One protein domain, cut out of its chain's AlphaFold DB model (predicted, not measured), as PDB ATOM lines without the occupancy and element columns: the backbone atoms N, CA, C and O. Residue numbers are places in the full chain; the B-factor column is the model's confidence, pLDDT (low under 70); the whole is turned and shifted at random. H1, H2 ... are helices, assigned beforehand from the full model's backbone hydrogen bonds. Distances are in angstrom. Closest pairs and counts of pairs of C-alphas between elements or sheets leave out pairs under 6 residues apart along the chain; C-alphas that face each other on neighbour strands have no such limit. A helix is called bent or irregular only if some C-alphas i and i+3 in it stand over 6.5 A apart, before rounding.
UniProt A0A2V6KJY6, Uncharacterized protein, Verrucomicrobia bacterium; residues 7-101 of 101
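What this domain is: This is residues 7 to 101 of the 101 residues of an uncharacterized protein of Verrucomicrobia bacterium (UniProt A0A2V6KJY6). One long helix, H4, makes the longest axis, and the sharply bent helix H3 folds along its first part with one arm, H3b, as a helical hairpin, while the other arm, H3a, turns away at about a right angle. H1 packs on H3a and on a part of H4, the small H2 sits at the far end of H3a, and residues 90 to 101, with the last part of H4, stick out. The 95 printed residues hold four named helices, in the order H1, H2, H3, H4, and no named strand: the class is all helix. The whole is loose, with a radius of gyration of the C-alphas of 16.1 A, and flat, spanning 56 by 35 by 18 A.

How they stand to each other: H1, residues 7 to 23, touches H3a, residues 31 to 43, at a steep tilt of 48 degrees, opposite ways; their closest C-alphas are those of Ala 18 and Glu 40, 4.5 A apart. H1 also touches H4, residues 66 to 99, at a shallow tilt of 26 degrees, opposite ways, with residues 74 to 85 of H4 alone; the closest C-alphas, of Glu 15 and Val 78, are 7.2 A apart. H2, residues 25 to 29, meets H1 only through their link and touches H3a at residues 33 to 37 alone, the closest C-alphas being those of Leu 27 and Gly 33, 4.7 A apart. By its hydrogen bonds H3 was assigned as one helix, residues 31 to 62, but it is bent: C-alphas 43 and 46 are 8.0 A apart. Its arms H3a and H3b, residues 46 to 62, are about perpendicular, at 88 degrees. H3b and H4 touch as a hairpin at a shallow tilt of 30 degrees, opposite ways, through residues 69 to 84 of H4 alone; the closest C-alphas, of Gly 47 and Ser 77, are 3.9 A apart. H3a and H4 are apart. Every O i to N i+4 pair is within hydrogen-bond range in H1 and H4, against 8 of 9 in H3a, 9 of 13 in H3b and 0 of 1 in H2, where 1 of 2 O i to N i+3 pairs is.

Where its parts are: H1 begins at C-alpha 7 (85.764, 49.331, 72.891) and is 24.8 A long. H2 is irregular, with C-alphas 26 and 29 7.4 A apart. H3a is 18.7 A long. H3b, 24.8 A, is irregular, with C-alphas 58 and 61 6.9 A apart, and has a kink of 38 degrees near residue 53. H4, 49.2 A, ends at C-alpha 99 (104.888, 53.861, 70.394).

The domain as a whole: The two C-alphas farthest apart, of Gly 63 and Leu 101, are 56.9 A apart. The printed part has no cut, and its three links are tight. Confidence is under 70 at residues 43 to 44, 46 to 48 and 99 to 101.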
ATOM      1  N   ASP A   7      85.269  50.482  73.663       84.44
ATOM      2  CA  ASP A   7      85.764  49.331  72.891       84.44
ATOM      3  C   ASP A   7      84.810  48.121  72.939       84.44
ATOM      4  O   ASP A   7      84.624  47.419  71.952       84.44
ATOM      5  N   TRP A   8      84.192  47.861  74.092       87.38
ATOM      6  CA  TRP A   8      83.261  46.744  74.258       87.38
ATOM      7  C   TRP A   8      81.873  47.050  73.697       87.38
ATOM      8  O   TRP A   8      81.180  46.130  73.277       87.38
ATOM      9  N   TRP A   9      81.479  48.324  73.621       87.94
ATOM     10  CA  TRP A   9      80.262  48.716  72.907       87.94
ATOM     11  C   TRP A   9      80.353  48.417  71.414       87.94
ATOM     12  O   TRP A   9      79.387  47.924  70.839       87.94
ATOM     13  N   VAL A  10      81.518  48.656  70.806       85.94
ATOM     14  CA  VAL A  10      81.768  48.302  69.402       85.94
ATOM     15  C   VAL A  10      81.601  46.797  69.195       85.94
ATOM     16  O   VAL A  10      80.877  46.388  68.293       85.94
ATOM     17  N   PHE A  11      82.191  45.984  70.077       87.56
ATOM     18  CA  PHE A  11      82.018  44.531  70.046       87.56
ATOM     19  C   PHE A  11      80.548  44.115  70.158       87.56
ATOM     20  O   PHE A  11      80.075  43.348  69.331       87.56
ATOM     21  N   ILE A  12      79.804  44.657  71.128       88.75
ATOM     22  CA  ILE A  12      78.389  44.310  71.335       88.75
ATOM     23  C   ILE A  12      77.553  44.611  70.088       88.75
ATOM     24  O   ILE A  12      76.713  43.798  69.713       88.75
ATOM     25  N   VAL A  13      77.769  45.762  69.442       88.19
ATOM     26  CA  VAL A  13      77.032  46.134  68.224       88.19
ATOM     27  C   VAL A  13      77.363  45.182  67.078       88.19
ATOM     28  O   VAL A  13      76.450  44.690  66.418       88.19
ATOM     29  N   ILE A  14      78.649  44.903  66.864       86.06
ATOM     30  CA  ILE A  14      79.111  43.968  65.834       86.06
ATOM     31  C   ILE A  14      78.497  42.582  66.054       86.06
ATOM     32  O   ILE A  14      77.919  42.006  65.133       86.06
ATOM     33  N   GLU A  15      78.554  42.084  67.285       87.31
ATOM     34  CA  GLU A  15      78.101  40.737  67.611       87.31
ATOM     35  C   GLU A  15      76.579  40.612  67.559       87.31
ATOM     36  O   GLU A  15      76.048  39.611  67.084       87.31
ATOM     37  N   ALA A  16      75.850  41.655  67.966       88.38
ATOM     38  CA  ALA A  16      74.402  41.700  67.813       88.38
ATOM     39  C   ALA A  16      73.991  41.625  66.337       88.38
ATOM     40  O   ALA A  16      73.081  40.871  65.998       88.38
ATOM     41  N   VAL A  17      74.676  42.357  65.449       85.94
ATOM     42  CA  VAL A  17      74.423  42.288  64.001       85.94
ATOM     43  C   VAL A  17      74.696  40.884  63.470       85.94
ATOM     44  O   VAL A  17      73.890  40.363  62.701       85.94
ATOM     45  N   ALA A  18      75.786  40.254  63.905       84.00
ATOM     46  CA  ALA A  18      76.164  38.915  63.472       84.00
ATOM     47  C   ALA A  18      75.128  37.858  63.906       84.00
ATOM     48  O   ALA A  18      74.635  37.093  63.079       84.00
ATOM     49  N   VAL A  19      74.698  37.884  65.174       85.81
ATOM     50  CA  VAL A  19      73.674  36.967  65.705       85.81
ATOM     51  C   VAL A  19      72.310  37.195  65.052       85.81
ATOM     52  O   VAL A  19      71.641  36.231  64.687       85.81
ATOM     53  N   ILE A  20      71.885  38.451  64.872       86.44
ATOM     54  CA  ILE A  20      70.625  38.759  64.176       86.44
ATOM     55  C   ILE A  20      70.674  38.218  62.748       86.44
ATOM     56  O   ILE A  20      69.727  37.569  62.312       86.44
ATOM     57  N   SER A  21      71.790  38.431  62.052       81.69
ATOM     58  CA  SER A  21      71.993  37.939  60.690       81.69
ATOM     59  C   SER A  21      71.886  36.410  60.624       81.69
ATOM     60  O   SER A  21      71.143  35.901  59.781       81.69
ATOM     61  N   CYS A  22      72.512  35.698  61.570       80.19
ATOM     62  CA  CYS A  22      72.417  34.242  61.724       80.19
ATOM     63  C   CYS A  22      70.961  33.782  61.940       80.19
ATOM     64  O   CYS A  22      70.462  32.887  61.259       80.19
ATOM     65  N   CYS A  23      70.222  34.457  62.826       82.38
ATOM     66  CA  CYS A  23      68.813  34.157  63.091       82.38
ATOM     67  C   CYS A  23      67.898  34.436  61.887       82.38
ATOM     68  O   CYS A  23      66.845  33.816  61.761       82.38
ATOM     69  N   THR A  24      68.284  35.348  60.992       83.69
ATOM     70  CA  THR A  24      67.523  35.699  59.782       83.69
ATOM     71  C   THR A  24      67.880  34.853  58.557       83.69
ATOM     72  O   THR A  24      67.662  35.286  57.424       83.69
ATOM     73  N   TRP A  25      68.409  33.641  58.752       74.56
ATOM     74  CA  TRP A  25      68.858  32.772  57.659       74.56
ATOM     75  C   TRP A  25      67.787  32.503  56.587       74.56
ATOM     76  O   TRP A  25      68.115  32.366  55.413       74.56
ATOM     77  N   GLU A  26      66.503  32.506  56.947       79.31
ATOM     78  CA  GLU A  26      65.386  32.312  56.010       79.31
ATOM     79  C   GLU A  26      65.305  33.410  54.935       79.31
ATOM     80  O   GLU A  26      64.795  33.186  53.837       79.31
ATOM     81  N   LEU A  27      65.864  34.593  55.210       80.50
ATOM     82  CA  LEU A  27      65.924  35.700  54.257       80.50
ATOM     83  C   LEU A  27      67.042  35.535  53.221       80.50
ATOM     84  O   LEU A  27      67.155  36.391  52.343       80.50
ATOM     85  N   PHE A  28      67.854  34.470  53.277       70.38
ATOM     86  CA  PHE A  28      69.045  34.273  52.437       70.38
ATOM     87  C   PHE A  28      68.788  34.394  50.928       70.38
ATOM     88  O   PHE A  28      69.650  34.848  50.175       70.38
ATOM     89  N   THR A  29      67.595  34.021  50.464       74.88
ATOM     90  CA  THR A  29      67.212  34.110  49.045       74.88
ATOM     91  C   THR A  29      66.973  35.549  48.577       74.88
ATOM     92  O   THR A  29      67.018  35.818  47.375       74.88
ATOM     93  N   SER A  30      66.782  36.490  49.503       78.25
ATOM     94  CA  SER A  30      66.668  37.921  49.216       78.25
ATOM     95  C   SER A  30      68.043  38.590  49.077       78.25
ATOM     96  O   SER A  30      69.034  38.168  49.676       78.25
ATOM     97  N   GLY A  31      68.115  39.688  48.316       78.12
ATOM     98  CA  GLY A  31      69.352  40.471  48.183       78.12
ATOM     99  C   GLY A  31      69.875  41.009  49.522       78.12
ATOM    100  O   GLY A  31      71.082  41.037  49.745       78.12
ATOM    101  N   ILE A  32      68.965  41.357  50.439       77.81
ATOM    102  CA  ILE A  32      69.298  41.803  51.799       77.81
ATOM    103  C   ILE A  32      69.856  40.638  52.626       77.81
ATOM    104  O   ILE A  32      70.872  40.794  53.297       77.81
ATOM    105  N   GLY A  33      69.251  39.451  52.535       71.94
ATOM    106  CA  GLY A  33      69.707  38.280  53.283       71.94
ATOM    107  C   GLY A  33      71.101  37.805  52.890       71.94
ATOM    108  O   GLY A  33      71.869  37.434  53.771       71.94
ATOM    109  N   LYS A  34      71.483  37.896  51.608       74.81
ATOM    110  CA  LYS A  34      72.869  37.610  51.187       74.81
ATOM    111  C   LYS A  34      73.876  38.551  51.844       74.81
ATOM    112  O   LYS A  34      74.920  38.098  52.297       74.81
ATOM    113  N   ALA A  35      73.568  39.846  51.904       78.25
ATOM    114  CA  ALA A  35      74.448  40.820  52.543       78.25
ATOM    115  C   ALA A  35      74.594  40.548  54.050       78.25
ATOM    116  O   ALA A  35      75.707  40.594  54.570       78.25
ATOM    117  N   LEU A  36      73.494  40.200  54.726       75.19
ATOM    118  CA  LEU A  36      73.496  39.827  56.143       75.19
ATOM    119  C   LEU A  36      74.305  38.550  56.401       75.19
ATOM    120  O   LEU A  36      75.101  38.521  57.330       75.19
ATOM    121  N   TRP A  37      74.178  37.531  55.549       73.94
ATOM    122  CA  TRP A  37      74.951  36.290  55.669       73.94
ATOM    123  C   TRP A  37      76.450  36.481  55.437       73.94
ATOM    124  O   TRP A  37      77.271  35.884  56.122       73.94
ATOM    125  N   ILE A  38      76.839  37.338  54.490       77.00
ATOM    126  CA  ILE A  38      78.255  37.670  54.292       77.00
ATOM    127  C   ILE A  38      78.790  38.425  55.515       77.00
ATOM    128  O   ILE A  38      79.887  38.132  55.988       77.00
ATOM    129  N   ALA A  39      78.019  39.380  56.044       72.88
ATOM    130  CA  ALA A  39      78.389  40.096  57.260       72.88
ATOM    131  C   ALA A  39      78.535  39.136  58.449       72.88
ATOM    132  O   ALA A  39      79.536  39.191  59.150       72.88
ATOM    133  N   GLU A  40      77.586  38.220  58.632       75.50
ATOM    134  CA  GLU A  40      77.641  37.154  59.632       75.50
ATOM    135  C   GLU A  40      78.911  36.315  59.491       75.50
ATOM    136  O   GLU A  40      79.687  36.243  60.440       75.50
ATOM    137  N   PHE A  41      79.196  35.801  58.295       70.81
ATOM    138  CA  PHE A  41      80.379  34.986  58.033       70.81
ATOM    139  C   PHE A  41      81.687  35.677  58.439       70.81
ATOM    140  O   PHE A  41      82.550  35.052  59.050       70.81
ATOM    141  N   PHE A  42      81.847  36.968  58.127       71.44
ATOM    142  CA  PHE A  42      83.066  37.711  58.464       71.44
ATOM    143  C   PHE A  42      83.131  38.146  59.930       71.44
ATOM    144  O   PHE A  42      84.215  38.162  60.511       71.44
ATOM    145  N   LEU A  43      81.995  38.509  60.527       69.25
ATOM    146  CA  LEU A  43      81.945  38.997  61.905       69.25
ATOM    147  C   LEU A  43      82.041  37.851  62.918       69.25
ATOM    148  O   LEU A  43      82.732  37.993  63.924       69.25
ATOM    149  N   LEU A  44      81.422  36.703  62.623       68.00
ATOM    150  CA  LEU A  44      81.466  35.500  63.454       68.00
ATOM    151  C   LEU A  44      82.613  34.544  63.100       68.00
ATOM    152  O   LEU A  44      82.816  33.569  63.818       68.00
ATOM    153  N   MET A  45      83.396  34.838  62.054       70.88
ATOM    154  CA  MET A  45      84.414  33.950  61.473       70.88
ATOM    155  C   MET A  45      85.298  33.200  62.491       70.88
ATOM    156  O   MET A  45      85.478  31.991  62.325       70.88
ATOM    157  N   PRO A  46      85.860  33.844  63.540       66.19
ATOM    158  CA  PRO A  46      86.700  33.145  64.510       66.19
ATOM    159  C   PRO A  46      85.916  32.080  65.283       66.19
ATOM    160  O   PRO A  46      86.381  30.945  65.395       66.19
ATOM    161  N   GLY A  47      84.721  32.429  65.764       65.56
ATOM    162  CA  GLY A  47      83.768  31.508  66.372       65.56
ATOM    163  C   GLY A  47      83.353  30.409  65.399       65.56
ATOM    164  O   GLY A  47      83.574  29.241  65.688       65.56
ATOM    165  N   SER A  48      82.874  30.751  64.204       67.38
ATOM    166  CA  SER A  48      82.367  29.775  63.229       67.38
ATOM    167  C   SER A  48      83.418  28.741  62.804       67.38
ATOM    168  O   SER A  48      83.112  27.558  62.703       67.38
ATOM    169  N   ILE A  49      84.680  29.143  62.605       71.62
ATOM    170  CA  ILE A  49      85.749  28.218  62.187       71.62
ATOM    171  C   ILE A  49      86.199  27.299  63.329       71.62
ATOM    172  O   ILE A  49      86.574  26.151  63.090       71.62
ATOM    173  N   THR A  50      86.208  27.791  64.569       72.50
ATOM    174  CA  THR A  50      86.760  27.037  65.707       72.50
ATOM    175  C   THR A  50      85.704  26.237  66.459       72.50
ATOM    176  O   THR A  50      85.975  25.118  66.887       72.50
ATOM    177  N   VAL A  51      84.500  26.784  66.600       76.69
ATOM    178  CA  VAL A  51      83.425  26.238  67.428       76.69
ATOM    179  C   VAL A  51      82.562  25.258  66.654       76.69
ATOM    180  O   VAL A  51      82.259  24.202  67.204       76.69
ATOM    181  N   ALA A  52      82.207  25.547  65.397       74.25
ATOM    182  CA  ALA A  52      81.312  24.677  64.631       74.25
ATOM    183  C   ALA A  52      81.833  23.227  64.545       74.25
ATOM    184  O   ALA A  52      81.098  22.315  64.925       74.25
ATOM    185  N   PRO A  53      83.123  22.967  64.228       78.00
ATOM    186  CA  PRO A  53      83.639  21.596  64.183       78.00
ATOM    187  C   PRO A  53      83.712  20.921  65.561       78.00
ATOM    188  O   PRO A  53      83.673  19.694  65.660       78.00
ATOM    189  N   LEU A  54      83.876  21.704  66.636       79.88
ATOM    190  CA  LEU A  54      83.912  21.189  68.008       79.88
ATOM    191  C   LEU A  54      82.512  20.808  68.487       79.88
ATOM    192  O   LEU A  54      82.342  19.739  69.063       79.88
ATOM    193  N   VAL A  55      81.522  21.658  68.220       79.12
ATOM    194  CA  VAL A  55      80.111  21.407  68.524       79.12
ATOM    195  C   VAL A  55      79.598  20.222  67.720       79.12
ATOM    196  O   VAL A  55      78.975  19.331  68.294       79.12
ATOM    197  N   GLU A  56      79.932  20.149  66.434       78.19
ATOM    198  CA  GLU A  56      79.598  19.015  65.578       78.19
ATOM    199  C   GLU A  56      80.158  17.709  66.164       78.19
ATOM    200  O   GLU A  56      79.410  16.773  66.438       78.19
ATOM    201  N   LYS A  57      81.458  17.660  66.481       81.38
ATOM    202  CA  LYS A  57      82.090  16.452  67.041       81.38
ATOM    203  C   LYS A  57      81.588  16.080  68.436       81.38
ATOM    204  O   LYS A  57      81.506  14.893  68.747       81.38
ATOM    205  N   ALA A  58      81.309  17.065  69.286       81.69
ATOM    206  CA  ALA A  58      80.976  16.829  70.687       81.69
ATOM    207  C   ALA A  58      79.484  16.569  70.918       81.69
ATOM    208  O   ALA A  58      79.139  15.819  71.828       81.69
ATOM    209  N   LEU A  59      78.601  17.199  70.136       84.56
ATOM    210  CA  LEU A  59      77.170  17.251  70.436       84.56
ATOM    211  C   LEU A  59      76.301  16.505  69.418       84.56
ATOM    212  O   LEU A  59      75.224  16.054  69.808       84.56
ATOM    213  N   TRP A  60      76.737  16.263  68.174       80.31
ATOM    214  CA  TRP A  60      75.902  15.518  67.209       80.31
ATOM    215  C   TRP A  60      75.655  14.052  67.588       80.31
ATOM    216  O   TRP A  60      74.621  13.498  67.226       80.31
ATOM    217  N   SER A  61      76.545  13.420  68.356       82.44
ATOM    218  CA  SER A  61      76.390  12.021  68.794       82.44
ATOM    219  C   SER A  61      75.539  11.851  70.059       82.44
ATOM    220  O   SER A  61      75.243  10.728  70.461       82.44
ATOM    221  N   THR A  62      75.132  12.950  70.697       82.62
ATOM    222  CA  THR A  62      74.521  12.937  72.040       82.62
ATOM    223  C   THR A  62      72.998  12.788  72.040       82.62
ATOM    224  O   THR A  62      72.388  12.705  73.103       82.62
ATOM    225  N   GLY A  63      72.363  12.764  70.860       85.31
ATOM    226  CA  GLY A  63      70.902  12.701  70.725       85.31
ATOM    227  C   GLY A  63      70.178  13.997  71.115       85.31
ATOM    228  O   GLY A  63      68.954  14.003  71.249       85.31
ATOM    229  N   LEU A  64      70.911  15.100  71.306       87.06
ATOM    230  CA  LEU A  64      70.335  16.415  71.570       87.06
ATOM    231  C   LEU A  64      69.541  16.934  70.368       87.06
ATOM    232  O   LEU A  64      69.836  16.635  69.212       87.06
ATOM    233  N   SER A  65      68.534  17.766  70.647       89.00
ATOM    234  CA  SER A  65      67.760  18.407  69.584       89.00
ATOM    235  C   SER A  65      68.637  19.359  68.761       89.00
ATOM    236  O   SER A  65      69.482  20.066  69.317       89.00
ATOM    237  N   LEU A  66      68.376  19.452  67.452       84.06
ATOM    238  CA  LEU A  66      69.059  20.394  66.553       84.06
ATOM    239  C   LEU A  66      68.986  21.840  67.062       84.06
ATOM    240  O   LEU A  66      69.945  22.596  66.942       84.06
ATOM    241  N   ARG A  67      67.870  22.210  67.700       84.25
ATOM    242  CA  ARG A  67      67.692  23.537  68.297       84.25
ATOM    243  C   ARG A  67      68.656  23.778  69.459       84.25
ATOM    244  O   ARG A  67      69.224  24.857  69.565       84.25
ATOM    245  N   THR A  68      68.840  22.785  70.326       85.12
ATOM    246  CA  THR A  68      69.787  22.866  71.448       85.12
ATOM    247  C   THR A  68      71.220  22.984  70.941       85.12
ATOM    248  O   THR A  68      71.975  23.805  71.451       85.12
ATOM    249  N   ILE A  69      71.569  22.199  69.918       85.81
ATOM    250  CA  ILE A  69      72.898  22.211  69.300       85.81
ATOM    251  C   ILE A  69      73.174  23.577  68.659       85.81
ATOM    252  O   ILE A  69      74.202  24.175  68.959       85.81
ATOM    253  N   GLY A  70      72.227  24.128  67.893       83.31
ATOM    254  CA  GLY A  70      72.377  25.451  67.276       83.31
ATOM    255  C   GLY A  70      72.502  26.592  68.294       83.31
ATOM    256  O   GLY A  70      73.335  27.478  68.134       83.31
ATOM    257  N   ILE A  71      71.734  26.560  69.393       86.00
ATOM    258  CA  ILE A  71      71.885  27.552  70.476       86.00
ATOM    259  C   ILE A  71      73.264  27.434  71.133       86.00
ATOM    260  O   ILE A  71      73.903  28.453  71.403       86.00
ATOM    261  N   ALA A  72      73.723  26.207  71.397       86.25
ATOM    262  CA  ALA A  72      75.038  25.968  71.977       86.25
ATOM    263  C   ALA A  72      76.156  26.464  71.050       86.25
ATOM    264  O   ALA A  72      77.112  27.071  71.530       86.25
ATOM    265  N   GLU A  73      76.014  26.265  69.741       85.19
ATOM    266  CA  GLU A  73      76.945  26.751  68.726       85.19
ATOM    267  C   GLU A  73      77.034  28.276  68.721       85.19
ATOM    268  O   GLU A  73      78.120  28.818  68.910       85.19
ATOM    269  N   ILE A  74      75.898  28.971  68.625       85.25
ATOM    270  CA  ILE A  74      75.856  30.440  68.640       85.25
ATOM    271  C   ILE A  74      76.465  30.982  69.939       85.25
ATOM    272  O   ILE A  74      77.322  31.863  69.902       85.25
ATOM    273  N   ALA A  75      76.070  30.441  71.096       87.44
ATOM    274  CA  ALA A  75      76.582  30.891  72.390       87.44
ATOM    275  C   ALA A  75      78.104  30.697  72.513       87.44
ATOM    276  O   ALA A  75      78.815  31.578  73.003       87.44
ATOM    277  N   SER A  76      78.609  29.557  72.042       84.94
ATOM    278  CA  SER A  76      80.033  29.224  72.072       84.94
ATOM    279  C   SER A  76      80.838  30.079  71.083       84.94
ATOM    280  O   SER A  76      81.950  30.508  71.402       84.94
ATOM    281  N   SER A  77      80.266  30.397  69.918       86.00
ATOM    282  CA  SER A  77      80.849  31.314  68.932       86.00
ATOM    283  C   SER A  77      80.963  32.735  69.481       86.00
ATOM    284  O   SER A  77      82.048  33.313  69.429       86.00
ATOM    285  N   VAL A  78      79.910  33.252  70.126       88.25
ATOM    286  CA  VAL A  78      79.924  34.573  70.785       88.25
ATOM    287  C   VAL A  78      80.991  34.642  71.880       88.25
ATOM    288  O   VAL A  78      81.749  35.611  71.968       88.25
ATOM    289  N   ALA A  79      81.093  33.599  72.711       88.44
ATOM    290  CA  ALA A  79      82.114  33.530  73.753       88.44
ATOM    291  C   ALA A  79      83.534  33.537  73.161       88.44
ATOM    292  O   ALA A  79      84.412  34.252  73.647       88.44
ATOM    293  N   THR A  80      83.748  32.787  72.081       87.62
ATOM    294  CA  THR A  80      85.039  32.726  71.387       87.62
ATOM    295  C   THR A  80      85.406  34.075  70.777       87.62
ATOM    296  O   THR A  80      86.523  34.558  70.972       87.62
ATOM    297  N   ASN A  81      84.457  34.745  70.122       87.88
ATOM    298  CA  ASN A  81      84.663  36.077  69.564       87.88
ATOM    299  C   ASN A  81      84.988  37.112  70.642       87.88
ATOM    300  O   ASN A  81      85.879  37.936  70.441       87.88
ATOM    301  N   ALA A  82      84.349  37.041  71.814       87.62
ATOM    302  CA  ALA A  82      84.669  37.919  72.939       87.62
ATOM    303  C   ALA A  82      86.114  37.725  73.435       87.62
ATOM    304  O   ALA A  82      86.802  38.702  73.749       87.62
ATOM    305  N   VAL A  83      86.603  36.478  73.470       88.19
ATOM    306  CA  VAL A  83      88.002  36.167  73.813       88.19
ATOM    307  C   VAL A  83      88.957  36.721  72.757       88.19
ATOM    308  O   VAL A  83      89.933  37.386  73.106       88.19
ATOM    309  N   VAL A  84      88.671  36.508  71.471       87.06
ATOM    310  CA  VAL A  84      89.484  37.043  70.367       87.06
ATOM    311  C   VAL A  84      89.520  38.572  70.411       87.06
ATOM    312  O   VAL A  84      90.601  39.159  70.354       87.06
ATOM    313  N   TRP A  85      88.371  39.224  70.603       88.75
ATOM    314  CA  TRP A  85      88.271  40.675  70.751       88.75
ATOM    315  C   TRP A  85      89.128  41.186  71.908       88.75
ATOM    316  O   TRP A  85      89.916  42.121  71.749       88.75
ATOM    317  N   PHE A  86      89.037  40.533  73.068       88.50
ATOM    318  CA  PHE A  86      89.867  40.867  74.217       88.50
ATOM    319  C   PHE A  86      91.362  40.772  73.888       88.50
ATOM    320  O   PHE A  86      92.106  41.707  74.188       88.50
ATOM    321  N   LEU A  87      91.808  39.688  73.245       87.69
ATOM    322  CA  LEU A  87      93.209  39.501  72.858       87.69
ATOM    323  C   LEU A  87      93.686  40.592  71.890       87.69
ATOM    324  O   LEU A  87      94.751  41.176  72.104       87.69
ATOM    325  N   VAL A  88      92.879  40.931  70.882       87.56
ATOM    326  CA  VAL A  88      93.166  42.025  69.942       87.56
ATOM    327  C   VAL A  88      93.303  43.357  70.681       87.56
ATOM    328  O   VAL A  88      94.279  44.080  70.470       87.56
ATOM    329  N   LEU A  89      92.396  43.666  71.614       87.88
ATOM    330  CA  LEU A  89      92.498  44.877  72.431       87.88
ATOM    331  C   LEU A  89      93.781  44.907  73.266       87.88
ATOM    332  O   LEU A  89      94.404  45.964  73.376       87.88
ATOM    333  N   GLN A  90      94.202  43.780  73.849       86.75
ATOM    334  CA  GLN A  90      95.464  43.716  74.596       86.75
ATOM    335  C   GLN A  90      96.672  43.976  73.690       86.75
ATOM    336  O   GLN A  90      97.570  44.729  74.070       86.75
ATOM    337  N   ILE A  91      96.672  43.418  72.478       88.06
ATOM    338  CA  ILE A  91      97.725  43.633  71.480       88.06
ATOM    339  C   ILE A  91      97.790  45.112  71.077       88.06
ATOM    340  O   ILE A  91      98.854  45.726  71.164       88.06
ATOM    341  N   ILE A  92      96.656  45.724  70.726       86.94
ATOM    342  CA  ILE A  92      96.581  47.146  70.350       86.94
ATOM    343  C   ILE A  92      97.052  48.038  71.503       86.94
ATOM    344  O   ILE A  92      97.842  48.963  71.302       86.94
ATOM    345  N   ARG A  93      96.603  47.760  72.734       87.00
ATOM    346  CA  ARG A  93      97.027  48.505  73.929       87.00
ATOM    347  C   ARG A  93      98.529  48.385  74.158       87.00
ATOM    348  O   ARG A  93      99.156  49.377  74.526       87.00
ATOM    349  N   ARG A  94      99.110  47.207  73.917       88.19
ATOM    350  CA  ARG A  94     100.556  46.992  74.002       88.19
ATOM    351  C   ARG A  94     101.299  47.819  72.954       88.19
ATOM    352  O   ARG A  94     102.189  48.567  73.336       88.19
ATOM    353  N   PHE A  95     100.888  47.776  71.686       88.56
ATOM    354  CA  PHE A  95     101.514  48.572  70.622       88.56
ATOM    355  C   PHE A  95     101.422  50.080  70.868       88.56
ATOM    356  O   PHE A  95     102.419  50.785  70.725       88.56
ATOM    357  N   ARG A  96     100.261  50.583  71.308       85.19
ATOM    358  CA  ARG A  96     100.099  52.009  71.640       85.19
ATOM    359  C   ARG A  96     101.012  52.452  72.781       85.19
ATOM    360  O   ARG A  96     101.508  53.569  72.736       85.19
ATOM    361  N   ARG A  97     101.239  51.602  73.790       80.81
ATOM    362  CA  ARG A  97     102.185  51.901  74.880       80.81
ATOM    363  C   ARG A  97     103.631  51.919  74.392       80.81
ATOM    364  O   ARG A  97     104.382  52.773  74.832       80.81
ATOM    365  N   THR A  98     104.002  51.018  73.483       80.12
ATOM    366  CA  THR A  98     105.359  50.966  72.920       80.12
ATOM    367  C   THR A  98     105.676  52.173  72.032       80.12
ATOM    368  O   THR A  98     106.800  52.644  72.062       80.12
ATOM    369  N   HIS A  99     104.706  52.688  71.268       65.88
ATOM    370  CA  HIS A  99     104.888  53.861  70.394       65.88
ATOM    371  C   HIS A  99     104.725  55.221  71.094       65.88
ATOM    372  O   HIS A  99     104.955  56.253  70.470       65.88
ATOM    373  N   ALA A 100     104.269  55.241  72.350       61.16
ATOM    374  CA  ALA A 100     104.146  56.458  73.158       61.16
ATOM    375  C   ALA A 100     105.379  56.718  74.052       61.16
ATOM    376  O   ALA A 100     105.378  57.691  74.806       61.16
ATOM    377  N   LEU A 101     106.382  55.836  73.985       50.50
ATOM    378  CA  LEU A 101     107.721  55.964  74.567       50.50
ATOM    379  C   LEU A 101     108.703  56.407  73.479       50.50
ATOM    380  O   LEU A 101     109.627  57.168  73.829       50.50
TER     381      LEU A 101